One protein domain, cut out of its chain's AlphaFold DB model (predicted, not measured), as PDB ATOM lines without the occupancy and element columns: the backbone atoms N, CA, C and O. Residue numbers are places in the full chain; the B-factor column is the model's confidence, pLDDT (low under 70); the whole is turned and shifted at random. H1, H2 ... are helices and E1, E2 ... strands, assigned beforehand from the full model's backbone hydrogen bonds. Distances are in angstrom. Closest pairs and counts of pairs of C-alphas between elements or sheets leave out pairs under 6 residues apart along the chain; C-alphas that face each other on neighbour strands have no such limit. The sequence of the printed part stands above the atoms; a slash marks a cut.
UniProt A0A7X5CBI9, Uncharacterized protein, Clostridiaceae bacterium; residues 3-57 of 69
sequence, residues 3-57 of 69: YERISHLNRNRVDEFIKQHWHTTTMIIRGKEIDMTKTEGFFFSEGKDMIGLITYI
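What this domain is: This is residues 3 to 57 of the 69 residues of an uncharacterized protein of Clostridiaceae bacterium (UniProt A0A7X5CBI9). A three-stranded antiparallel sheet forms a wall with one helix, H1, crossing one of its faces, and a small separate hairpin of two strands, E2 and E3, lies at one end of the long axis. The length of the whole runs from the turn of this hairpin to the turn of the hairpin E4 and E5 in the sheet. The printed part has 55 residues with one named helix and five named strands, in the order E1, H1, E2, E3, E4, E5. The larger sheet has the order E1, E4, E5, and the class is mixed, helices and strands. The whole is compact, with a radius of gyration of the C-alphas of 11.0 A, yet elongated in outline, spanning 36 by 20 by 16 A.

How they stand to each other: In the larger sheet E4, residues 40 to 46, is the inner strand, and E1, residues 3 to 5, and E5, residues 49 to 56, are the edge strands. E4 and E5 form a hairpin, antiparallel at 162 degrees, with N 42 and O 54 2.9 A apart and N 51 and O 44 2.8 A apart, both within hydrogen-bond range. E1 and E4 are antiparallel at 154 degrees, with N 4 and O 43 3.0 A apart, within hydrogen-bond range. H1, residues 11 to 22, is on this sheet at a height over the sheet of 9.6 A. It lies over E5 and only just over E4, on which 3 of its C-alphas fall. It runs across the strands, at 86 degrees to E5 on the local plane. The closest C-alphas of H1 and E5 are those of Phe 17 and Met 50, 7.7 A apart; those of H1 and E4 are Val 14 and Phe 43, also 7.7 A apart. In H1 every O i to N i+4 pair is within hydrogen-bond range. E2, residues 26 to 29, and E3, residues 32 to 35, form a second hairpin, antiparallel at 144 degrees, with N 34 and O 27 2.8 A apart, within hydrogen-bond range. E2 and E3 are each apart from E1, E4 and E5, and E3 is apart from H1.

Where its parts are: E5, the longest strand by residues, measures 21.4 A and ends at C-alpha 56 (96.906, 109.272, 115.567). E4 measures 20.5 A and E1 7.0 A, beginning at C-alpha 3 (84.775, 114.366, 107.625). H1 measures 16.1 A from C-alpha 11 (83.339, 107.820, 120.105) to C-alpha 22. E2 measures 9.7 A and E3 9.8 A.

The domain as a whole: The C-alphas of Gly 31 and Gly 47 are the two farthest apart, at 36.0 A. The printed part has no cut, and each of its five links is tight. The mean pLDDT of the printed part is 95.8, and no printed residue is under 70.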
ATOM      1  N   TYR A   3      83.808 114.797 106.621       95.94
ATOM      2  CA  TYR A   3      84.775 114.366 107.625       95.94
ATOM      3  C   TYR A   3      84.479 115.033 108.964       95.94
ATOM      4  O   TYR A   3      84.147 116.216 109.030       95.94
ATOM      5  N   GLU A   4      84.648 114.275 110.039       97.56
ATOM      6  CA  GLU A   4      84.436 114.750 111.400       97.56
ATOM      7  C   GLU A   4      85.617 114.359 112.281       97.56
ATOM      8  O   GLU A   4      86.216 113.288 112.139       97.56
ATOM      9  N   ARG A   5      85.959 115.240 113.227       97.94
ATOM     10  CA  ARG A   5      86.960 114.928 114.245       97.94
ATOM     11  C   ARG A   5      86.373 113.934 115.236       97.94
ATOM     12  O   ARG A   5      85.243 114.099 115.703       97.94
ATOM     13  N   ILE A   6      87.169 112.946 115.625       98.00
ATOM     14  CA  ILE A   6      86.783 112.054 116.711       98.00
ATOM     15  C   ILE A   6      86.704 112.867 118.009       98.00
ATOM     16  O   ILE A   6      87.626 113.593 118.384       98.00
ATOM     17  N   SER A   7      85.578 112.746 118.695       97.62
ATOM     18  CA  SER A   7      85.249 113.432 119.934       97.62
ATOM     19  C   SER A   7      84.524 112.471 120.876       97.62
ATOM     20  O   SER A   7      84.287 111.310 120.547       97.62
ATOM     21  N   HIS A   8      84.157 112.941 122.064       96.81
ATOM     22  CA  HIS A   8      83.354 112.145 122.991       96.81
ATOM     23  C   HIS A   8      81.943 111.853 122.445       96.81
ATOM     24  O   HIS A   8      81.385 110.809 122.759       96.81
ATOM     25  N   LEU A   9      81.391 112.727 121.594       97.56
ATOM     26  CA  LEU A   9      80.030 112.595 121.057       97.56
ATOM     27  C   LEU A   9      79.899 111.462 120.033       97.56
ATOM     28  O   LEU A   9      78.852 110.834 119.936       97.56
ATOM     29  N   ASN A  10      80.961 111.194 119.272       96.69
ATOM     30  CA  ASN A  10      80.966 110.206 118.190       96.69
ATOM     31  C   ASN A  10      81.844 108.977 118.494       96.69
ATOM     32  O   ASN A  10      81.978 108.094 117.647       96.69
ATOM     33  N   ARG A  11      82.402 108.882 119.711       97.31
ATOM     34  CA  ARG A  11      83.339 107.820 120.105       97.31
ATOM     35  C   ARG A  11      82.755 106.420 119.943       97.31
ATOM     36  O   ARG A  11      83.405 105.577 119.341       97.31
ATOM     37  N   ASN A  12      81.526 106.194 120.410       97.19
ATOM     38  CA  ASN A  12      80.894 104.873 120.332       97.19
ATOM     39  C   ASN A  12      80.792 104.369 118.886       97.19
ATOM     40  O   ASN A  12      81.134 103.223 118.614       97.19
ATOM     41  N   ARG A  13      80.411 105.247 117.949       96.50
ATOM     42  CA  ARG A  13      80.309 104.917 116.518       96.50
ATOM     43  C   ARG A  13      81.668 104.531 115.927       96.50
ATOM     44  O   ARG A  13      81.760 103.592 115.142       96.50
ATOM     45  N   VAL A  14      82.729 105.237 116.316       97.56
ATOM     46  CA  VAL A  14      84.098 104.926 115.881       97.56
ATOM     47  C   VAL A  14      84.576 103.600 116.472       97.56
ATOM     48  O   VAL A  14      85.126 102.773 115.747       97.56
ATOM     49  N   ASP A  15      84.341 103.366 117.761       97.50
ATOM     50  CA  ASP A  15      84.749 102.134 118.440       97.50
ATOM     51  C   ASP A  15      84.025 100.907 117.864       97.50
ATOM     52  O   ASP A  15      84.637  99.854 117.679       97.50
ATOM     53  N   GLU A  16      82.740 101.040 117.528       96.62
ATOM     54  CA  GLU A  16      81.968 100.008 116.828       96.62
ATOM     55  C   GLU A  16      82.540  99.709 115.446       96.62
ATOM     56  O   GLU A  16      82.755  98.543 115.121       96.62
ATOM     57  N   PHE A  17      82.860 100.733 114.654       96.50
ATOM     58  CA  PHE A  17      83.474 100.529 113.346       96.50
ATOM     59  C   PHE A  17      84.821  99.815 113.440       96.50
ATOM     60  O   PHE A  17      85.088  98.901 112.657       96.50
ATOM     61  N   ILE A  18      85.660 100.194 114.410       96.69
ATOM     62  CA  ILE A  18      86.941  99.525 114.650       96.69
ATOM     63  C   ILE A  18      86.699  98.050 114.987       96.69
ATOM     64  O   ILE A  18      87.329  97.179 114.391       96.69
ATOM     65  N   LYS A  19      85.752  97.747 115.882       96.69
ATOM     66  CA  LYS A  19      85.396  96.359 116.223       96.69
ATOM     67  C   LYS A  19      84.840  95.585 115.032       96.69
ATOM     68  O   LYS A  19      85.156  94.413 114.893       96.69
ATOM     69  N   GLN A  20      84.036  96.203 114.176       95.94
ATOM     70  CA  GLN A  20      83.468  95.535 113.003       95.94
ATOM     71  C   GLN A  20      84.542  95.152 111.977       95.94
ATOM     72  O   GLN A  20      84.456  94.079 111.391       95.94
ATOM     73  N   HIS A  21      85.563  95.993 111.790       94.25
ATOM     74  CA  HIS A  21      86.593  95.787 110.765       94.25
ATOM     75  C   HIS A  21      87.849  95.063 111.278       94.25
ATOM     76  O   HIS A  21      88.512  94.375 110.508       94.25
ATOM     77  N   TRP A  22      88.181  95.196 112.566       92.38
ATOM     78  CA  TRP A  22      89.378  94.598 113.179       92.38
ATOM     79  C   TRP A  22      89.072  93.622 114.325       92.38
ATOM     80  O   TRP A  22      90.003  93.108 114.939       92.38
ATOM     81  N   HIS A  23      87.797  93.353 114.634       94.00
ATOM     82  CA  HIS A  23      87.315  92.430 115.685       94.00
ATOM     83  C   HIS A  23      87.722  92.766 117.130       94.00
ATOM     84  O   HIS A  23      87.287  92.108 118.073       94.00
ATOM     85  N   THR A  24      88.521  93.811 117.334       95.62
ATOM     86  CA  THR A  24      88.995  94.276 118.637       95.62
ATOM     87  C   THR A  24      89.309  95.769 118.583       95.62
ATOM     88  O   THR A  24      89.593  96.317 117.520       95.62
ATOM     89  N   THR A  25      89.280  96.436 119.735       96.44
ATOM     90  CA  THR A  25      89.761  97.820 119.898       96.44
ATOM     91  C   THR A  25      91.209  97.889 120.372       96.44
ATOM     92  O   THR A  25      91.742  98.979 120.557       96.44
ATOM     93  N   THR A  26      91.857  96.746 120.568       96.94
ATOM     94  CA  THR A  26      93.255  96.650 120.978       96.94
ATOM     95  C   THR A  26      94.109  96.253 119.781       96.94
ATOM     96  O   THR A  26      93.919  95.180 119.216       96.94
ATOM     97  N   MET A  27      95.075  97.091 119.399       93.88
ATOM     98  CA  MET A  27      95.965  96.832 118.261       93.88
ATOM     99  C   MET A  27      97.435  96.834 118.671       93.88
ATOM    100  O   MET A  27      97.856  97.629 119.507       93.88
ATOM    101  N   ILE A  28      98.250  95.988 118.035       93.81
ATOM    102  CA  ILE A  28      99.706  96.001 118.216       93.81
ATOM    103  C   ILE A  28     100.350  96.880 117.140       93.81
ATOM    104  O   ILE A  28     100.414  96.505 115.972       93.81
ATOM    105  N   ILE A  29     100.881  98.039 117.532       90.94
ATOM    106  CA  ILE A  29     101.577  98.971 116.633       90.94
ATOM    107  C   ILE A  29     103.032  99.100 117.081       90.94
ATOM    108  O   ILE A  29     103.328  99.613 118.161       90.94
ATOM    109  N   ARG A  30     103.967  98.647 116.233       91.62
ATOM    110  CA  ARG A  30     105.420  98.635 116.517       91.62
ATOM    111  C   ARG A  30     105.755  97.934 117.845       91.62
ATOM    112  O   ARG A  30     106.496  98.472 118.668       91.62
ATOM    113  N   GLY A  31     105.160  96.756 118.054       94.38
ATOM    114  CA  GLY A  31     105.368  95.927 119.246       94.38
ATOM    115  C   GLY A  31     104.751  96.485 120.530       94.38
ATOM    116  O   GLY A  31     105.104  96.037 121.615       94.38
ATOM    117  N   LYS A  32     103.867  97.486 120.433       92.81
ATOM    118  CA  LYS A  32     103.163  98.055 121.584       92.81
ATOM    119  C   LYS A  32     101.674  97.849 121.437       92.81
ATOM    120  O   LYS A  32     101.130  98.123 120.372       92.81
ATOM    121  N   GLU A  33     101.050  97.427 122.522       95.38
ATOM    122  CA  GLU A  33      99.604  97.394 122.637       95.38
ATOM    123  C   GLU A  33      99.054  98.817 122.721       95.38
ATOM    124  O   GLU A  33      99.512  99.639 123.520       95.38
ATOM    125  N   ILE A  34      98.111  99.114 121.837       95.38
ATOM    126  CA  ILE A  34      97.450 100.399 121.699       95.38
ATOM    127  C   ILE A  34      95.955 100.181 121.882       95.38
ATOM    128  O   ILE A  34      95.323  99.446 121.125       95.38
ATOM    129  N   ASP A  35      95.399 100.879 122.865       96.12
ATOM    130  CA  ASP A  35      93.962 101.012 123.065       96.12
ATOM    131  C   ASP A  35      93.405 102.052 122.081       96.12
ATOM    132  O   ASP A  35      93.579 103.264 122.257       96.12
ATOM    133  N   MET A  36      92.759 101.575 121.016       95.81
ATOM    134  CA  MET A  36      92.251 102.420 119.936       95.81
ATOM    135  C   MET A  36      91.096 103.325 120.383       95.81
ATOM    136  O   MET A  36      90.915 104.392 119.792       95.81
ATOM    137  N   THR A  37      90.389 102.989 121.471       96.31
ATOM    138  CA  THR A  37      89.291 103.815 122.022       96.31
ATOM    139  C   THR A  37      89.780 105.168 122.551       96.31
ATOM    140  O   THR A  37      89.022 106.131 122.661       96.31
ATOM    141  N   LYS A  38      91.086 105.282 122.823       95.38
ATOM    142  CA  LYS A  38      91.733 106.494 123.343       95.38
ATOM    143  C   LYS A  38      92.474 107.293 122.276       95.38
ATOM    144  O   LYS A  38      93.094 108.308 122.589       95.38
ATOM    145  N   THR A  39      92.445 106.839 121.026       95.81
ATOM    146  CA  THR A  39      93.146 107.514 119.931       95.81
ATOM    147  C   THR A  39      92.388 108.751 119.466       95.81
ATOM    148  O   THR A  39      91.153 108.801 119.494       95.81
ATOM    149  N   GLU A  40      93.131 109.771 119.046       96.88
ATOM    150  CA  GLU A  40      92.563 110.910 118.332       96.88
ATOM    151  C   GLU A  40      92.518 110.612 116.833       96.88
ATOM    152  O   GLU A  40      93.164 109.677 116.358       96.88
ATOM    153  N   GLY A  41      91.770 111.402 116.066       97.38
ATOM    154  CA  GLY A  41      91.678 111.175 114.633       97.38
ATOM    155  C   GLY A  41      90.496 111.852 113.973       97.38
ATOM    156  O   GLY A  41      89.837 112.717 114.556       97.38
ATOM    157  N   PHE A  42      90.234 111.400 112.754       98.00
ATOM    158  CA  PHE A  42      89.113 111.806 111.924       98.00
ATOM    159  C   PHE A  42      88.490 110.574 111.286       98.00
ATOM    160  O   PHE A  42      89.196 109.621 110.944       98.00
ATOM    161  N   PHE A  43      87.183 110.621 111.090       97.81
ATOM    162  CA  PHE A  43      86.496 109.652 110.256       97.81
ATOM    163  C   PHE A  43      85.803 110.339 109.091       97.81
ATOM    164  O   PHE A  43      85.499 111.530 109.144       97.81
ATOM    165  N   PHE A  44      85.561 109.560 108.044       97.75
ATOM    166  CA  PHE A  44      84.918 110.002 106.819       97.75
ATOM    167  C   PHE A  44      83.605 109.256 106.657       97.75
ATOM    168  O   PHE A  44      83.574 108.036 106.823       97.75
ATOM    169  N   SER A  45      82.538 109.978 106.328       97.00
ATOM    170  CA  SER A  45      81.220 109.396 106.088       97.00
ATOM    171  C   SER A  45      80.667 109.765 104.716       97.00
ATOM    172  O   SER A  45      80.918 110.849 104.178       97.00
ATOM    173  N   GLU A  46      79.862 108.864 104.172       97.25
ATOM    174  CA  GLU A  46      78.941 109.126 103.076       97.25
ATOM    175  C   GLU A  46      77.520 108.864 103.585       97.25
ATOM    176  O   GLU A  46      77.117 107.730 103.834       97.25
ATOM    177  N   GLY A  47      76.779 109.940 103.868       93.62
ATOM    178  CA  GLY A  47      75.525 109.836 104.611       93.62
ATOM    179  C   GLY A  47      75.756 109.282 106.023       93.62
ATOM    180  O   GLY A  47      76.514 109.850 106.807       93.62
ATOM    181  N   LYS A  48      75.090 108.171 106.358       89.75
ATOM    182  CA  LYS A  48      75.219 107.510 107.672       89.75
ATOM    183  C   LYS A  48      76.349 106.485 107.724       89.75
ATOM    184  O   LYS A  48      76.708 106.042 108.819       89.75
ATOM    185  N   ASP A  49      76.938 106.149 106.586       94.00
ATOM    186  CA  ASP A  49      77.935 105.096 106.502       94.00
ATOM    187  C   ASP A  49      79.326 105.683 106.662       94.00
ATOM    188  O   ASP A  49      79.698 106.648 105.997       94.00
ATOM    189  N   MET A  50      80.093 105.113 107.588       95.94
ATOM    190  CA  MET A  50      81.483 105.498 107.774       95.94
ATOM    191  C   MET A  50      82.338 104.705 106.790       95.94
ATOM    192  O   MET A  50      82.327 103.479 106.807       95.94
ATOM    193  N   ILE A  51      83.065 105.409 105.930       96.25
ATOM    194  CA  ILE A  51      83.815 104.824 104.810       96.25
ATOM    195  C   ILE A  51      85.330 104.859 105.029       96.25
ATOM    196  O   ILE A  51      86.087 104.271 104.264       96.25
ATOM    197  N   GLY A  52      85.794 105.555 106.070       95.75
ATOM    198  CA  GLY A  52      87.216 105.666 106.361       95.75
ATOM    199  C   GLY A  52      87.507 106.196 107.756       95.75
ATOM    200  O   GLY A  52      86.706 106.919 108.350       95.75
ATOM    201  N   LEU A  53      88.688 105.847 108.260       97.25
ATOM    202  CA  LEU A  53      89.165 106.212 109.589       97.25
ATOM    203  C   LEU A  53      90.673 106.478 109.547       97.25
ATOM    204  O   LEU A  53      91.442 105.650 109.060       97.25
ATOM    205  N   ILE A  54      91.099 107.618 110.089       96.75
ATOM    206  CA  ILE A  54      92.511 107.956 110.294       96.75
ATOM    207  C   ILE A  54      92.703 108.301 111.768       96.75
ATOM    208  O   ILE A  54      92.140 109.280 112.257       96.75
ATOM    209  N   THR A  55      93.534 107.526 112.465       96.81
ATOM    210  CA  THR A  55      93.843 107.722 113.889       96.81
ATOM    211  C   THR A  55      95.300 108.096 114.115       96.81
ATOM    212  O   THR A  55      96.193 107.596 113.429       96.81
ATOM    213  N   TYR A  56      95.565 108.908 115.134       95.38
ATOM    214  CA  TYR A  56      96.906 109.272 115.567       95.38
ATOM    215  C   TYR A  56      97.006 109.325 117.099       95.38
ATOM    216  O   TYR A  56      96.018 109.454 117.823       95.38
ATOM    217  N   ILE A  57      98.239 109.216 117.601       92.81
ATOM    218  CA  ILE A  57      98.562 109.340 119.026       92.81
ATOM    219  C   ILE A  57      99.662 110.378 119.164       92.81
ATOM    220  O   ILE A  57     100.753 110.214 118.612       92.81
TER     221      ILE A  57